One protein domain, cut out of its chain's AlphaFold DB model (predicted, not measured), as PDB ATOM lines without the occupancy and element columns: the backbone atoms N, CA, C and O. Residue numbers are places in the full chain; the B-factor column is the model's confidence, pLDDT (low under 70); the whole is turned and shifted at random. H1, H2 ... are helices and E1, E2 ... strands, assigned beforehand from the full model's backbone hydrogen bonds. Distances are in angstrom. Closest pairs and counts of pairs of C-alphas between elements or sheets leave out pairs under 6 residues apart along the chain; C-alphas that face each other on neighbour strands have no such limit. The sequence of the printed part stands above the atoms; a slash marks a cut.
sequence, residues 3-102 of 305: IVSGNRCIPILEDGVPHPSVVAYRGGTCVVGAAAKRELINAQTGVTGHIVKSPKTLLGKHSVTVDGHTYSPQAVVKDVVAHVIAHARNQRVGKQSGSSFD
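AT A GLANCE: This is residues 3 to 102 of the 305 residues of an uncharacterized protein of Brugia timori (UniProt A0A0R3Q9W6). A small sheet of three strands, E4, E3 and E5, lies between two helices: the short H1 stands up from one face, and the long H3 crosses the other. H3 runs on past the sheet towards the far end, where the hairpin of E1 and E2 and the short H4 lie, while the short H2 and the hairpin of E6 and E7 lie by its first residues; residues 41 to 46, at the end of H1 and after it, stick out. The printed part has 100 residues, with four named helices and seven named strands in the order E1 E2 E3 E4 H1 E5 H2 E6 E7 H3 H4. The class is mixed, helices and strands, and the sheet, in the order E4, E3, E5, is antiparallel. The whole is only just loose, close to compact, with a radius of gyration of the C-alphas of 15.3 A, and only just elongated, spanning 47 by 31 by 22 A.

HOW THE PARTS SIT: E1, residues 3 to 5, and E2, residues 8 to 11, form an antiparallel hairpin, with N 3 and O 10 at 2.8 A. E3, residues 22 to 26, is apart from both. E3 and E4, residues 29 to 32, form a second hairpin, with N 24 and O 31 at 2.8 A. H1, residues 34 to 42, is on the sheet at a height of 8.5 A, over E3; its line rises 40.4 degrees, and it only just stands up from the sheet. The closest C-alphas of H1 and E3 are those of Ala 36 and Ala 24, 5.5 A apart. E5, residues 51 to 53, is the antiparallel neighbour of E3, with N 52 and O 23 at 2.7 A. E4, H1 and E5 are a split strand-helix-strand unit, two strands running the same way with E3 between them, and its crossover is right-handed. H2, residues 55 to 58, is not on the sheet. E6, residues 64 to 66, and E7, residues 69 to 71, form a third hairpin, with N 66 and O 69 at 2.8 A. The closest C-alphas of E5 and E6 are those of Ile 51 and Val 66, 7.1 A apart. H3, residues 73 to 90, touches H2 with residues 73 to 77 alone; the closest C-alphas are those of Pro 73 and Leu 58, 5.6 A apart. H3 is on the face opposite to H1, which gives three layers, a sheet with helices on both faces. Its height over the sheet is 7.9 A; it lies over E4 and, only just, with 3 C-alphas, over E3, and runs across the strands, at 72 degrees to E4 on the local plane. The closest C-alphas of H3 and E4 are those of Val 80 and Val 32, 6.4 A apart. H4, residues 92 to 97, is close to H3 but not clearly touching, the closest C-alphas being those of Gly 94 and Ala 88 at 6.2 A, and their lines are about perpendicular at 86 degrees. E1 and H4 are near each other. In H1, H3 and H4 every O i to N i+4 pair is within hydrogen-bond range; H2 is too short for such a pair, and its one O i to N i+3 pair is within range.

IN THESE COORDINATES: E1 begins at C-alpha 3, (19.995, -29.869, 10.495), and is 6.3 A long; E2 is 9.6 A. E3 is 13.6 A, E4 10.2 A and E5 6.8 A. H1 is 12.0 A and H2 5.3 A. E6 is 6.4 A and E7 6.5 A. H3 is 26.3 A, from C-alpha 73 at (24.911, -4.603, 10.045) to C-alpha 90 at (18.901, -27.515, -1.389). H4 is 8.7 A and ends at C-alpha 97, (11.601, -33.501, 4.823).

THE WHOLE: The two C-alphas farthest apart are those of Asn 7 and Gly 46, 49.2 A. The printed part has no cut and no long link; E2 to E3, with 10 residues between them, and H1 to E5, with 8, are short, and the other links are tight. The mean pLDDT of the printed part is 83.5; residue 27, residues 44 to 49 and residues 92 to 99 are under 70.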
ATOM      1  N   ILE A   3      21.403 -29.485  10.422       85.06
ATOM      2  CA  ILE A   3      19.995 -29.869  10.495       85.06
ATOM      3  C   ILE A   3      19.874 -30.972  11.541       85.06
ATOM      4  O   ILE A   3      20.562 -31.990  11.452       85.06
ATOM      5  N   VAL A   4      18.989 -30.785  12.514       80.31
ATOM      6  CA  VAL A   4      18.637 -31.836  13.470       80.31
ATOM      7  C   VAL A   4      17.396 -32.558  12.948       80.31
ATOM      8  O   VAL A   4      16.360 -31.932  12.737       80.31
ATOM      9  N   SER A   5      17.510 -33.864  12.708       77.50
ATOM     10  CA  SER A   5      16.406 -34.723  12.269       77.50
ATOM     11  C   SER A   5      16.367 -35.982  13.133       77.50
ATOM     12  O   SER A   5      17.271 -36.822  13.077       77.50
ATOM     13  N   GLY A   6      15.349 -36.080  13.993       79.56
ATOM     14  CA  GLY A   6      15.312 -37.072  15.070       79.56
ATOM     15  C   GLY A   6      16.548 -36.948  15.968       79.56
ATOM     16  O   GLY A   6      16.871 -35.860  16.434       79.56
ATOM     17  N   ASN A   7      17.282 -38.051  16.145       74.50
ATOM     18  CA  ASN A   7      18.529 -38.087  16.924       74.50
ATOM     19  C   ASN A   7      19.790 -37.804  16.087       74.50
ATOM     20  O   ASN A   7      20.906 -38.005  16.569       74.50
ATOM     21  N   ARG A   8      19.647 -37.390  14.822       75.31
ATOM     22  CA  ARG A   8      20.780 -37.143  13.924       75.31
ATOM     23  C   ARG A   8      21.040 -35.652  13.778       75.31
ATOM     24  O   ARG A   8      20.139 -34.889  13.440       75.31
ATOM     25  N   CYS A   9      22.298 -35.271  13.962       81.69
ATOM     26  CA  CYS A   9      22.826 -33.969  13.578       81.69
ATOM     27  C   CYS A   9      23.488 -34.109  12.204       81.69
ATOM     28  O   CYS A   9      24.384 -34.933  12.027       81.69
ATOM     29  N   ILE A  10      23.012 -33.352  11.220       84.75
ATOM     30  CA  ILE A  10      23.475 -33.430   9.836       84.75
ATOM     31  C   ILE A  10      24.172 -32.109   9.516       84.75
ATOM     32  O   ILE A  10      23.483 -31.092   9.382       84.75
ATOM     33  N   PRO A  11      25.511 -32.086   9.429       87.44
ATOM     34  CA  PRO A  11      26.235 -30.863   9.130       87.44
ATOM     35  C   PRO A  11      25.931 -30.412   7.701       87.44
ATOM     36  O   PRO A  11      25.904 -31.214   6.767       87.44
ATOM     37  N   ILE A  12      25.703 -29.113   7.538       87.38
ATOM     38  CA  ILE A  12      25.572 -28.462   6.237       87.38
ATOM     39  C   ILE A  12      26.873 -27.715   6.003       87.38
ATOM     40  O   ILE A  12      27.184 -26.773   6.736       87.38
ATOM     41  N   LEU A  13      27.622 -28.174   5.005       89.44
ATOM     42  CA  LEU A  13      28.960 -27.703   4.667       89.44
ATOM     43  C   LEU A  13      28.977 -27.235   3.209       89.44
ATOM     44  O   LEU A  13      28.289 -27.806   2.362       89.44
ATOM     45  N   GLU A  14      29.756 -26.200   2.928       86.75
ATOM     46  CA  GLU A  14      30.073 -25.713   1.586       86.75
ATOM     47  C   GLU A  14      31.443 -26.273   1.207       86.75
ATOM     48  O   GLU A  14      32.408 -26.065   1.934       86.75
ATOM     49  N   ASP A  15      31.514 -27.074   0.141       85.06
ATOM     50  CA  ASP A  15      32.751 -27.735  -0.306       85.06
ATOM     51  C   ASP A  15      33.487 -28.525   0.803       85.06
ATOM     52  O   ASP A  15      34.713 -28.594   0.851       85.06
ATOM     53  N   GLY A  16      32.728 -29.136   1.721       85.56
ATOM     54  CA  GLY A  16      33.269 -29.935   2.828       85.56
ATOM     55  C   GLY A  16      33.755 -29.127   4.038       85.56
ATOM     56  O   GLY A  16      34.220 -29.725   5.006       85.56
ATOM     57  N   VAL A  17      33.600 -27.800   4.032       87.31
ATOM     58  CA  VAL A  17      33.966 -26.910   5.146       87.31
ATOM     59  C   VAL A  17      32.774 -26.064   5.621       87.31
ATOM     60  O   VAL A  17      31.759 -25.961   4.927       87.31
ATOM     61  N   PRO A  18      32.827 -25.464   6.827       90.19
ATOM     62  CA  PRO A  18      31.819 -24.494   7.247       90.19
ATOM     63  C   PRO A  18      31.734 -23.309   6.274       90.19
ATOM     64  O   PRO A  18      32.761 -22.834   5.790       90.19
ATOM     65  N   HIS A  19      30.522 -22.803   6.023       92.88
ATOM     66  CA  HIS A  19      30.300 -21.652   5.140       92.88
ATOM     67  C   HIS A  19      31.107 -20.432   5.606       92.88
ATOM     68  O   HIS A  19      30.915 -19.971   6.740       92.88
ATOM     69  N   PRO A  20      31.961 -19.850   4.748       92.44
ATOM     70  CA  PRO A  20      32.611 -18.588   5.056       92.44
ATOM     71  C   PRO A  20      31.577 -17.481   5.277       92.44
ATOM     72  O   PRO A  20      30.719 -17.229   4.435       92.44
ATOM     73  N   SER A  21      31.680 -16.763   6.394       92.81
ATOM     74  CA  SER A  21      30.857 -15.572   6.641       92.81
ATOM     75  C   SER A  21      31.462 -14.364   5.921       92.81
ATOM     76  O   SER A  21      32.040 -13.477   6.546       92.81
ATOM     77  N   VAL A  22      31.378 -14.380   4.590       93.06
ATOM     78  CA  VAL A  22      31.884 -13.337   3.688       93.06
ATOM     79  C   VAL A  22      30.777 -12.964   2.712       93.06
ATOM     80  O   VAL A  22      30.131 -13.850   2.150       93.06
ATOM     81  N   VAL A  23      30.559 -11.665   2.524       92.81
ATOM     82  CA  VAL A  23      29.517 -11.106   1.655       92.81
ATOM     83  C   VAL A  23      30.159 -10.141   0.667       92.81
ATOM     84  O   VAL A  23      30.947  -9.301   1.077       92.81
ATOM     85  N   ALA A  24      29.827 -10.246  -0.614       91.31
ATOM     86  CA  ALA A  24      30.245  -9.330  -1.667       91.31
ATOM     87  C   ALA A  24      29.007  -8.704  -2.325       91.31
ATOM     88  O   ALA A  24      28.109  -9.424  -2.764       91.31
ATOM     89  N   TYR A  25      28.964  -7.376  -2.412       88.44
ATOM     90  CA  TYR A  25      27.883  -6.621  -3.051       88.44
ATOM     91  C   TYR A  25      28.348  -6.079  -4.407       88.44
ATOM     92  O   TYR A  25      29.428  -5.527  -4.503       88.44
ATOM     93  N   ARG A  26      27.571  -6.213  -5.485       78.25
ATOM     94  CA  ARG A  26      27.928  -5.646  -6.800       78.25
ATOM     95  C   ARG A  26      26.688  -5.199  -7.551       78.25
ATOM     96  O   ARG A  26      25.901  -6.051  -7.960       78.25
ATOM     97  N   GLY A  27      26.506  -3.893  -7.752       68.25
ATOM     98  CA  GLY A  27      25.438  -3.363  -8.615       68.25
ATOM     99  C   GLY A  27      24.043  -3.942  -8.324       68.25
ATOM    100  O   GLY A  27      23.307  -4.263  -9.251       68.25
ATOM    101  N   GLY A  28      23.713  -4.160  -7.045       70.75
ATOM    102  CA  GLY A  28      22.445  -4.760  -6.605       70.75
ATOM    103  C   GLY A  28      22.431  -6.292  -6.478       70.75
ATOM    104  O   GLY A  28      21.463  -6.847  -5.963       70.75
ATOM    105  N   THR A  29      23.494  -6.988  -6.884       80.38
ATOM    106  CA  THR A  29      23.681  -8.426  -6.636       80.38
ATOM    107  C   THR A  29      24.471  -8.669  -5.348       80.38
ATOM    108  O   THR A  29      25.319  -7.862  -4.971       80.38
ATOM    109  N   CYS A  30      24.178  -9.774  -4.660       88.69
ATOM    110  CA  CYS A  30      24.845 -10.181  -3.426       88.69
ATOM    111  C   CYS A  30      25.364 -11.614  -3.580       88.69
ATOM    112  O   CYS A  30      24.584 -12.538  -3.824       88.69
ATOM    113  N   VAL A  31      26.671 -11.798  -3.413       91.88
ATOM    114  CA  VAL A  31      27.343 -13.102  -3.395       91.88
ATOM    115  C   VAL A  31      27.811 -13.371  -1.970       91.88
ATOM    116  O   VAL A  31      28.312 -12.479  -1.295       91.88
ATOM    117  N   VAL A  32      27.638 -14.597  -1.484       94.06
ATOM    118  CA  VAL A  32      27.934 -14.974  -0.095       94.06
ATOM    119  C   VAL A  32      28.687 -16.302  -0.082       94.06
ATOM    120  O   VAL A  32      28.532 -17.100  -1.006       94.06
ATOM    121  N   GLY A  33      29.496 -16.543   0.950       93.25
ATOM    122  CA  GLY A  33      30.118 -17.848   1.181       93.25
ATOM    123  C   GLY A  33      31.452 -18.018   0.462       93.25
ATOM    124  O   GLY A  33      32.213 -17.060   0.271       93.25
ATOM    125  N   ALA A  34      31.752 -19.248   0.050       91.50
ATOM    126  CA  ALA A  34      33.013 -19.585  -0.612       91.50
ATOM    127  C   ALA A  34      33.196 -18.842  -1.942       91.50
ATOM    128  O   ALA A  34      34.324 -18.528  -2.324       91.50
ATOM    129  N   ALA A  35      32.106 -18.518  -2.645       90.62
ATOM    130  CA  ALA A  35      32.157 -17.693  -3.851       90.62
ATOM    131  C   ALA A  35      32.681 -16.274  -3.556       90.62
ATOM    132  O   ALA A  35      33.638 -15.839  -4.194       90.62
ATOM    133  N   ALA A  36      32.136 -15.601  -2.536       91.25
ATOM    134  CA  ALA A  36      32.584 -14.266  -2.132       91.25
ATOM    135  C   ALA A  36      34.026 -14.279  -1.592       91.25
ATOM    136  O   ALA A  36      34.815 -13.383  -1.887       91.25
ATOM    137  N   LYS A  37      34.406 -15.327  -0.844       89.06
ATOM    138  CA  LYS A  37      35.786 -15.489  -0.358       89.06
ATOM    139  C   LYS A  37      36.781 -15.679  -1.511       89.06
ATOM    140  O   LYS A  37      37.821 -15.028  -1.518       89.06
ATOM    141  N   ARG A  38      36.464 -16.522  -2.503       88.56
ATOM    142  CA  ARG A  38      37.310 -16.711  -3.697       88.56
ATOM    143  C   ARG A  38      37.460 -15.430  -4.501       88.56
ATOM    144  O   ARG A  38      38.545 -15.148  -4.990       88.56
ATOM    145  N   GLU A  39      36.390 -14.652  -4.617       87.69
ATOM    146  CA  GLU A  39      36.426 -13.360  -5.293       87.69
ATOM    147  C   GLU A  39      37.404 -12.387  -4.622       87.69
ATOM    148  O   GLU A  39      38.196 -11.758  -5.314       87.69
ATOM    149  N   LEU A  40      37.413 -12.324  -3.285       84.81
ATOM    150  CA  LEU A  40      38.379 -11.522  -2.526       84.81
ATOM    151  C   LEU A  40      39.829 -11.944  -2.807       84.81
ATOM    152  O   LEU A  40      40.698 -11.091  -2.970       84.81
ATOM    153  N   ILE A  41      40.084 -13.253  -2.856       80.69
ATOM    154  CA  ILE A  41      41.427 -13.817  -3.053       80.69
ATOM    155  C   ILE A  41      41.919 -13.615  -4.493       80.69
ATOM    156  O   ILE A  41      43.097 -13.337  -4.703       80.69
ATOM    157  N   ASN A  42      41.025 -13.754  -5.474       79.25
ATOM    158  CA  ASN A  42      41.355 -13.740  -6.900       79.25
ATOM    159  C   ASN A  42      41.172 -12.368  -7.561       79.25
ATOM    160  O   ASN A  42      41.357 -12.255  -8.771       79.25
ATOM    161  N   ALA A  43      40.766 -11.337  -6.816       72.31
ATOM    162  CA  ALA A  43      40.599  -9.996  -7.357       72.31
ATOM    163  C   ALA A  43      41.946  -9.473  -7.884       72.31
ATOM    164  O   ALA A  43      42.818  -9.107  -7.105       72.31
ATOM    165  N   GLN A  44      42.119  -9.443  -9.206       57.69
ATOM    166  CA  GLN A  44      43.354  -8.968  -9.837       57.69
ATOM    167  C   GLN A  44      43.431  -7.434  -9.862       57.69
ATOM    168  O   GLN A  44      44.519  -6.891  -9.764       57.69
ATOM    169  N   THR A  45      42.298  -6.718  -9.914       51.22
ATOM    170  CA  THR A  45      42.290  -5.255 -10.080       51.22
ATOM    171  C   THR A  45      41.260  -4.525  -9.198       51.22
ATOM    172  O   THR A  45      40.058  -4.782  -9.226       51.22
ATOM    173  N   GLY A  46      41.774  -3.587  -8.393       51.66
ATOM    174  CA  GLY A  46      41.223  -2.252  -8.096       51.66
ATOM    175  C   GLY A  46      39.906  -2.042  -7.336       51.66
ATOM    176  O   GLY A  46      39.763  -0.992  -6.721       51.66
ATOM    177  N   VAL A  47      38.937  -2.959  -7.324       49.38
ATOM    178  CA  VAL A  47      37.655  -2.712  -6.629       49.38
ATOM    179  C   VAL A  47      37.345  -3.885  -5.718       49.38
ATOM    180  O   VAL A  47      36.860  -4.921  -6.147       49.38
ATOM    181  N   THR A  48      37.716  -3.739  -4.446       57.84
ATOM    182  CA  THR A  48      37.422  -4.698  -3.361       57.84
ATOM    183  C   THR A  48      36.703  -4.033  -2.188       57.84
ATOM    184  O   THR A  48      36.431  -4.678  -1.179       57.84
ATOM    185  N   GLY A  49      36.342  -2.747  -2.327       62.12
ATOM    186  CA  GLY A  49      35.547  -1.987  -1.352       62.12
ATOM    187  C   GLY A  49      34.107  -2.486  -1.206       62.12
ATOM    188  O   GLY A  49      33.303  -1.865  -0.514       62.12
ATOM    189  N   HIS A  50      33.784  -3.594  -1.868       79.69
ATOM    190  CA  HIS A  50      32.463  -4.167  -1.954       79.69
ATOM    191  C   HIS A  50      32.297  -5.488  -1.170       79.69
ATOM    192  O   HIS A  50      31.221  -6.087  -1.192       79.69
ATOM    193  N   ILE A  51      33.346  -5.948  -0.469       87.25
ATOM    194  CA  ILE A  51      33.367  -7.210   0.296       87.25
ATOM    195  C   ILE A  51      33.415  -6.951   1.808       87.25
ATOM    196  O   ILE A  51      34.231  -6.174   2.299       87.25
ATOM    197  N   VAL A  52      32.581  -7.666   2.565       87.62
ATOM    198  CA  VAL A  52      32.500  -7.638   4.028       87.62
ATOM    199  C   VAL A  52      32.842  -9.018   4.600       87.62
ATOM    200  O   VAL A  52      32.174 -10.007   4.292       87.62
ATOM    201  N   LYS A  53      33.864  -9.084   5.464       89.38
ATOM    202  CA  LYS A  53      34.225 -10.273   6.263       89.38
ATOM    203  C   LYS A  53      33.678 -10.165   7.687       89.38
ATOM    204  O   LYS A  53      33.465  -9.066   8.195       89.38
ATOM    205  N   SER A  54      33.470 -11.317   8.320       89.06
ATOM    206  CA  SER A  54      33.038 -11.445   9.717       89.06
ATOM    207  C   SER A  54      31.842 -10.552  10.113       89.06
ATOM    208  O   SER A  54      31.901  -9.910  11.161       89.06
ATOM    209  N   PRO A  55      30.713 -10.509   9.360       92.62
ATOM    210  CA  PRO A  55      29.626  -9.547   9.605       92.62
ATOM    211  C   PRO A  55      29.047  -9.546  11.028       92.62
ATOM    212  O   PRO A  55      28.551  -8.522  11.489       92.62
ATOM    213  N   LYS A  56      29.136 -10.669  11.757       91.69
ATOM    214  CA  LYS A  56      28.688 -10.785  13.158       91.69
ATOM    215  C   LYS A  56      29.396  -9.782  14.085       91.69
ATOM    216  O   LYS A  56      28.775  -9.312  15.035       91.69
ATOM    217  N   THR A  57      30.651  -9.415  13.803       89.00
ATOM    218  CA  THR A  57      31.418  -8.431  14.595       89.00
ATOM    219  C   THR A  57      30.960  -6.988  14.356       89.00
ATOM    220  O   THR A  57      31.309  -6.089  15.121       89.00
ATOM    221  N   LEU A  58      30.164  -6.753  13.306       91.12
ATOM    222  CA  LEU A  58      29.621  -5.440  12.953       91.12
ATOM    223  C   LEU A  58      28.321  -5.124  13.694       91.12
ATOM    224  O   LEU A  58      27.901  -3.971  13.695       91.12
ATOM    225  N   LEU A  59      27.694  -6.114  14.332       92.81
ATOM    226  CA  LEU A  59      26.522  -5.884  15.171       92.81
ATOM    227  C   LEU A  59      26.874  -4.923  16.325       92.81
ATOM    228  O   LEU A  59      27.916  -5.048  16.978       92.81
ATOM    229  N   GLY A  60      25.994  -3.960  16.580       91.00
ATOM    230  CA  GLY A  60      26.176  -2.827  17.484       91.00
ATOM    231  C   GLY A  60      26.859  -1.621  16.834       91.00
ATOM    232  O   GLY A  60      27.110  -0.631  17.516       91.00
ATOM    233  N   LYS A  61      27.198  -1.678  15.539       91.50
ATOM    234  CA  LYS A  61      27.640  -0.501  14.773       91.50
ATOM    235  C   LYS A  61      26.443   0.193  14.125       91.50
ATOM    236  O   LYS A  61      25.442  -0.438  13.807       91.50
ATOM    237  N   HIS A  62      26.581   1.488  13.853       90.19
ATOM    238  CA  HIS A  62      25.529   2.260  13.185       90.19
ATOM    239  C   HIS A  62      25.297   1.821  11.736       90.19
ATOM    240  O   HIS A  62      24.154   1.679  11.306       90.19
ATOM    241  N   SER A  63      26.371   1.615  10.973       91.00
ATOM    242  CA  SER A  63      26.284   1.268   9.558       91.00
ATOM    243  C   SER A  63      27.567   0.628   9.027       91.00
ATOM    244  O   SER A  63      28.622   0.658   9.666       91.00
ATOM    245  N   VAL A  64      27.452   0.027   7.844       87.50
ATOM    246  CA  VAL A  64      28.547  -0.544   7.058       87.50
ATOM    247  C   VAL A  64      28.488   0.086   5.670       87.50
ATOM    248  O   VAL A  64      27.498  -0.082   4.961       87.50
ATOM    249  N   THR A  65      29.527   0.817   5.280       85.19
ATOM    250  CA  THR A  65      29.617   1.393   3.933       85.19
ATOM    251  C   THR A  65      30.385   0.449   3.022       85.19
ATOM    252  O   THR A  65      31.506   0.053   3.334       85.19
ATOM    253  N   VAL A  66      29.762   0.086   1.907       80.88
ATOM    254  CA  VAL A  66      30.256  -0.890   0.942       80.88
ATOM    255  C   VAL A  66      29.976  -0.341  -0.452       80.88
ATOM    256  O   VAL A  66      28.825  -0.073  -0.782       80.88
ATOM    257  N   ASP A  67      31.023  -0.114  -1.245       78.56
ATOM    258  CA  ASP A  67      30.928   0.459  -2.600       78.56
ATOM    259  C   ASP A  67      30.062   1.738  -2.683       78.56
ATOM    260  O   ASP A  67      29.134   1.853  -3.482       78.56
ATOM    261  N   GLY A  68      30.280   2.676  -1.753       79.19
ATOM    262  CA  GLY A  68      29.515   3.930  -1.660       79.19
ATOM    263  C   GLY A  68      28.074   3.786  -1.149       79.19
ATOM    264  O   GLY A  68      27.415   4.792  -0.889       79.19
ATOM    265  N   HIS A  69      27.591   2.563  -0.936       84.00
ATOM    266  CA  HIS A  69      26.266   2.280  -0.397       84.00
ATOM    267  C   HIS A  69      26.348   2.000   1.100       84.00
ATOM    268  O   HIS A  69      27.293   1.386   1.590       84.00
ATOM    269  N   THR A  70      25.348   2.456   1.850       89.56
ATOM    270  CA  THR A  70      25.295   2.260   3.302       89.56
ATOM    271  C   THR A  70      24.290   1.169   3.640       89.56
ATOM    272  O   THR A  70      23.108   1.285   3.326       89.56
ATOM    273  N   TYR A  71      24.763   0.124   4.310       90.81
ATOM    274  CA  TYR A  71      23.974  -1.007   4.782       90.81
ATOM    275  C   TYR A  71      23.902  -1.000   6.308       90.81
ATOM    276  O   TYR A  71      24.821  -0.536   6.990       90.81
ATOM    277  N   SER A  72      22.827  -1.554   6.863       94.88
ATOM    278  CA  SER A  72      22.796  -1.878   8.289       94.88
ATOM    279  C   SER A  72      23.577  -3.177   8.549       94.88
ATOM    280  O   SER A  72      23.547  -4.081   7.705       94.88
ATOM    281  N   PRO A  73      24.254  -3.338   9.704       95.50
ATOM    282  CA  PRO A  73      24.911  -4.603  10.045       95.50
ATOM    283  C   PRO A  73      23.970  -5.816   9.988       95.50
ATOM    284  O   PRO A  73      24.367  -6.897   9.551       95.50
ATOM    285  N   GLN A  74      22.702  -5.631  10.367       97.19
ATOM    286  CA  GLN A  74      21.665  -6.661  10.319       97.19
ATOM    287  C   GLN A  74      21.389  -7.122   8.888       97.19
ATOM    288  O   GLN A  74      21.197  -8.316   8.674       97.19
ATOM    289  N   ALA A  75      21.398  -6.210   7.907       95.38
ATOM    290  CA  ALA A  75      21.206  -6.562   6.504       95.38
ATOM    291  C   ALA A  75      22.335  -7.473   6.000       95.38
ATOM    292  O   ALA A  75      22.060  -8.506   5.391       95.38
ATOM    293  N   VAL A  76      23.586  -7.155   6.351       95.12
ATOM    294  CA  VAL A  76      24.747  -7.972   5.965       95.12
ATOM    295  C   VAL A  76      24.706  -9.352   6.626       95.12
ATOM    296  O   VAL A  76      24.902 -10.373   5.966       95.12
ATOM    297  N   VAL A  77      24.392  -9.422   7.924       96.75
ATOM    298  CA  VAL A  77      24.226 -10.707   8.629       96.75
ATOM    299  C   VAL A  77      23.053 -11.507   8.056       96.75
ATOM    300  O   VAL A  77      23.159 -12.726   7.905       96.75
ATOM    301  N   LYS A  78      21.951 -10.845   7.687       96.75
ATOM    302  CA  LYS A  78      20.794 -11.479   7.045       96.75
ATOM    303  C   LYS A  78      21.190 -12.170   5.744       96.75
ATOM    304  O   LYS A  78      20.715 -13.277   5.506       96.75
ATOM    305  N   ASP A  79      22.062 -11.578   4.929       96.25
ATOM    306  CA  ASP A  79      22.492 -12.199   3.671       96.25
ATOM    307  C   ASP A  79      23.304 -13.482   3.920       96.25
ATOM    308  O   ASP A  79      23.084 -14.490   3.242       96.25
ATOM    309  N   VAL A  80      24.135 -13.512   4.973       95.69
ATOM    310  CA  VAL A  80      24.810 -14.742   5.438       95.69
ATOM    311  C   VAL A  80      23.801 -15.804   5.869       95.69
ATOM    312  O   VAL A  80      23.863 -16.948   5.418       95.69
ATOM    313  N   VAL A  81      22.840 -15.440   6.720       95.12
ATOM    314  CA  VAL A  81      21.829 -16.380   7.226       95.12
ATOM    315  C   VAL A  81      20.965 -16.924   6.083       95.12
ATOM    316  O   VAL A  81      20.742 -18.133   5.999       95.12
ATOM    317  N   ALA A  82      20.524 -16.060   5.168       94.44
ATOM    318  CA  ALA A  82      19.719 -16.440   4.012       94.44
ATOM    319  C   ALA A  82      20.468 -17.406   3.084       94.44
ATOM    320  O   ALA A  82      19.884 -18.400   2.647       94.44
ATOM    321  N   HIS A  83      21.760 -17.166   2.836       93.88
ATOM    322  CA  HIS A  83      22.604 -18.070   2.056       93.88
ATOM    323  C   HIS A  83      22.675 -19.465   2.689       93.88
ATOM    324  O   HIS A  83      22.451 -20.474   2.017       93.88
ATOM    325  N   VAL A  84      22.913 -19.531   4.001       92.06
ATOM    326  CA  VAL A  84      23.006 -20.802   4.730       92.06
ATOM    327  C   VAL A  84      21.668 -21.558   4.718       92.06
ATOM    328  O   VAL A  84      21.655 -22.767   4.483       92.06
ATOM    329  N   ILE A  85      20.535 -20.865   4.891       90.38
ATOM    330  CA  ILE A  85      19.189 -21.465   4.801       90.38
ATOM    331  C   ILE A  85      18.910 -21.983   3.389       90.38
ATOM    332  O   ILE A  85      18.406 -23.096   3.229       90.38
ATOM    333  N   ALA A  86      19.227 -21.195   2.360       90.19
ATOM    334  CA  ALA A  86      19.035 -21.593   0.969       90.19
ATOM    335  C   ALA A  86      19.858 -22.845   0.638       90.19
ATOM    336  O   ALA A  86      19.332 -23.797   0.057       90.19
ATOM    337  N   HIS A  87      21.116 -22.893   1.082       89.25
ATOM    338  CA  HIS A  87      21.945 -24.079   0.916       89.25
ATOM    339  C   HIS A  87      21.360 -25.280   1.683       89.25
ATOM    340  O   HIS A  87      21.195 -26.351   1.098       89.25
ATOM    341  N   ALA A  88      20.940 -25.113   2.941       87.25
ATOM    342  CA  ALA A  88      20.307 -26.181   3.722       87.25
ATOM    343  C   ALA A  88      19.033 -26.746   3.056       87.25
ATOM    344  O   ALA A  88      18.850 -27.963   3.014       87.25
ATOM    345  N   ARG A  89      18.188 -25.888   2.464       85.38
ATOM    346  CA  ARG A  89      16.994 -26.294   1.694       85.38
ATOM    347  C   ARG A  89      17.337 -27.123   0.460       85.38
ATOM    348  O   ARG A  89      16.611 -28.053   0.120       85.38
ATOM    349  N   ASN A  90      18.456 -26.814  -0.189       85.12
ATOM    350  CA  ASN A  90      18.901 -27.515  -1.389       85.12
ATOM    351  C   ASN A  90      19.556 -28.876  -1.102       85.12
ATOM    352  O   ASN A  90      19.673 -29.695  -2.020       85.12
ATOM    353  N   GLN A  91      19.939 -29.149   0.148       79.31
ATOM    354  CA  GLN A  91      20.472 -30.447   0.552       79.31
ATOM    355  C   GLN A  91      19.396 -31.539   0.518       79.31
ATOM    356  O   GLN A  91      18.213 -31.286   0.750       79.31
ATOM    357  N   ARG A  92      19.806 -32.789   0.256       67.50
ATOM    358  CA  ARG A  92      18.890 -33.940   0.097       67.50
ATOM    359  C   ARG A  92      17.921 -34.088   1.270       67.50
ATOM    360  O   ARG A  92      16.744 -34.353   1.060       67.50
ATOM    361  N   VAL A  93      18.417 -33.871   2.483       68.00
ATOM    362  CA  VAL A  93      17.633 -33.929   3.724       68.00
ATOM    363  C   VAL A  93      16.564 -32.838   3.754       68.00
ATOM    364  O   VAL A  93      15.422 -33.128   4.094       68.00
ATOM    365  N   GLY A  94      16.904 -31.614   3.335       64.31
ATOM    366  CA  GLY A  94      15.944 -30.514   3.226       64.31
ATOM    367  C   GLY A  94      14.883 -30.750   2.153       64.31
ATOM    368  O   GLY A  94      13.710 -30.474   2.384       64.31
ATOM    369  N   LYS A  95      15.259 -31.352   1.019       66.81
ATOM    370  CA  LYS A  95      14.309 -31.730  -0.043       66.81
ATOM    371  C   LYS A  95      13.345 -32.837   0.388       66.81
ATOM    372  O   LYS A  95      12.181 -32.810   0.006       66.81
ATOM    373  N   GLN A  96      13.825 -33.813   1.159       61.53
ATOM    374  CA  GLN A  96      13.031 -34.969   1.584       61.53
ATOM    375  C   GLN A  96      12.066 -34.658   2.729       61.53
ATOM    376  O   GLN A  96      11.013 -35.282   2.807       61.53
ATOM    377  N   SER A  97      12.410 -33.730   3.625       60.00
ATOM    378  CA  SER A  97      11.601 -33.501   4.823       60.00
ATOM    379  C   SER A  97      10.402 -32.575   4.593       60.00
ATOM    380  O   SER A  97       9.581 -32.429   5.499       60.00
ATOM    381  N   GLY A  98      10.312 -31.906   3.431       59.22
ATOM    382  CA  GLY A  98       9.295 -30.880   3.155       59.22
ATOM    383  C   GLY A  98       9.242 -29.773   4.217       59.22
ATOM    384  O   GLY A  98       8.253 -29.052   4.312       59.22
ATOM    385  N   SER A  99      10.267 -29.683   5.072       60.47
ATOM    386  CA  SER A  99      10.203 -28.921   6.313       60.47
ATOM    387  C   SER A  99      10.636 -27.492   6.071       60.47
ATOM    388  O   SER A  99      11.664 -27.218   5.448       60.47
ATOM    389  N   SER A 100       9.863 -26.571   6.624       71.00
ATOM    390  CA  SER A 100      10.207 -25.168   6.653       71.00
ATOM    391  C   SER A 100      11.271 -24.943   7.743       71.00
ATOM    392  O   SER A 100      11.069 -25.226   8.926       71.00
ATOM    393  N   PHE A 101      12.482 -24.536   7.342       78.69
ATOM    394  CA  PHE A 101      13.592 -24.217   8.256       78.69
ATOM    395  C   PHE A 101      13.360 -22.870   8.956       78.69
ATOM    396  O   PHE A 101      14.146 -21.939   8.803       78.69
ATOM    397  N   ASP A 102      12.259 -22.756   9.698       86.38
ATOM    398  CA  ASP A 102      11.762 -21.467  10.198       86.38
ATOM    399  C   ASP A 102      12.208 -21.171  11.630       86.38
ATOM    400  O   ASP A 102      11.945 -20.087  12.152       86.38
TER     401      ASP A 102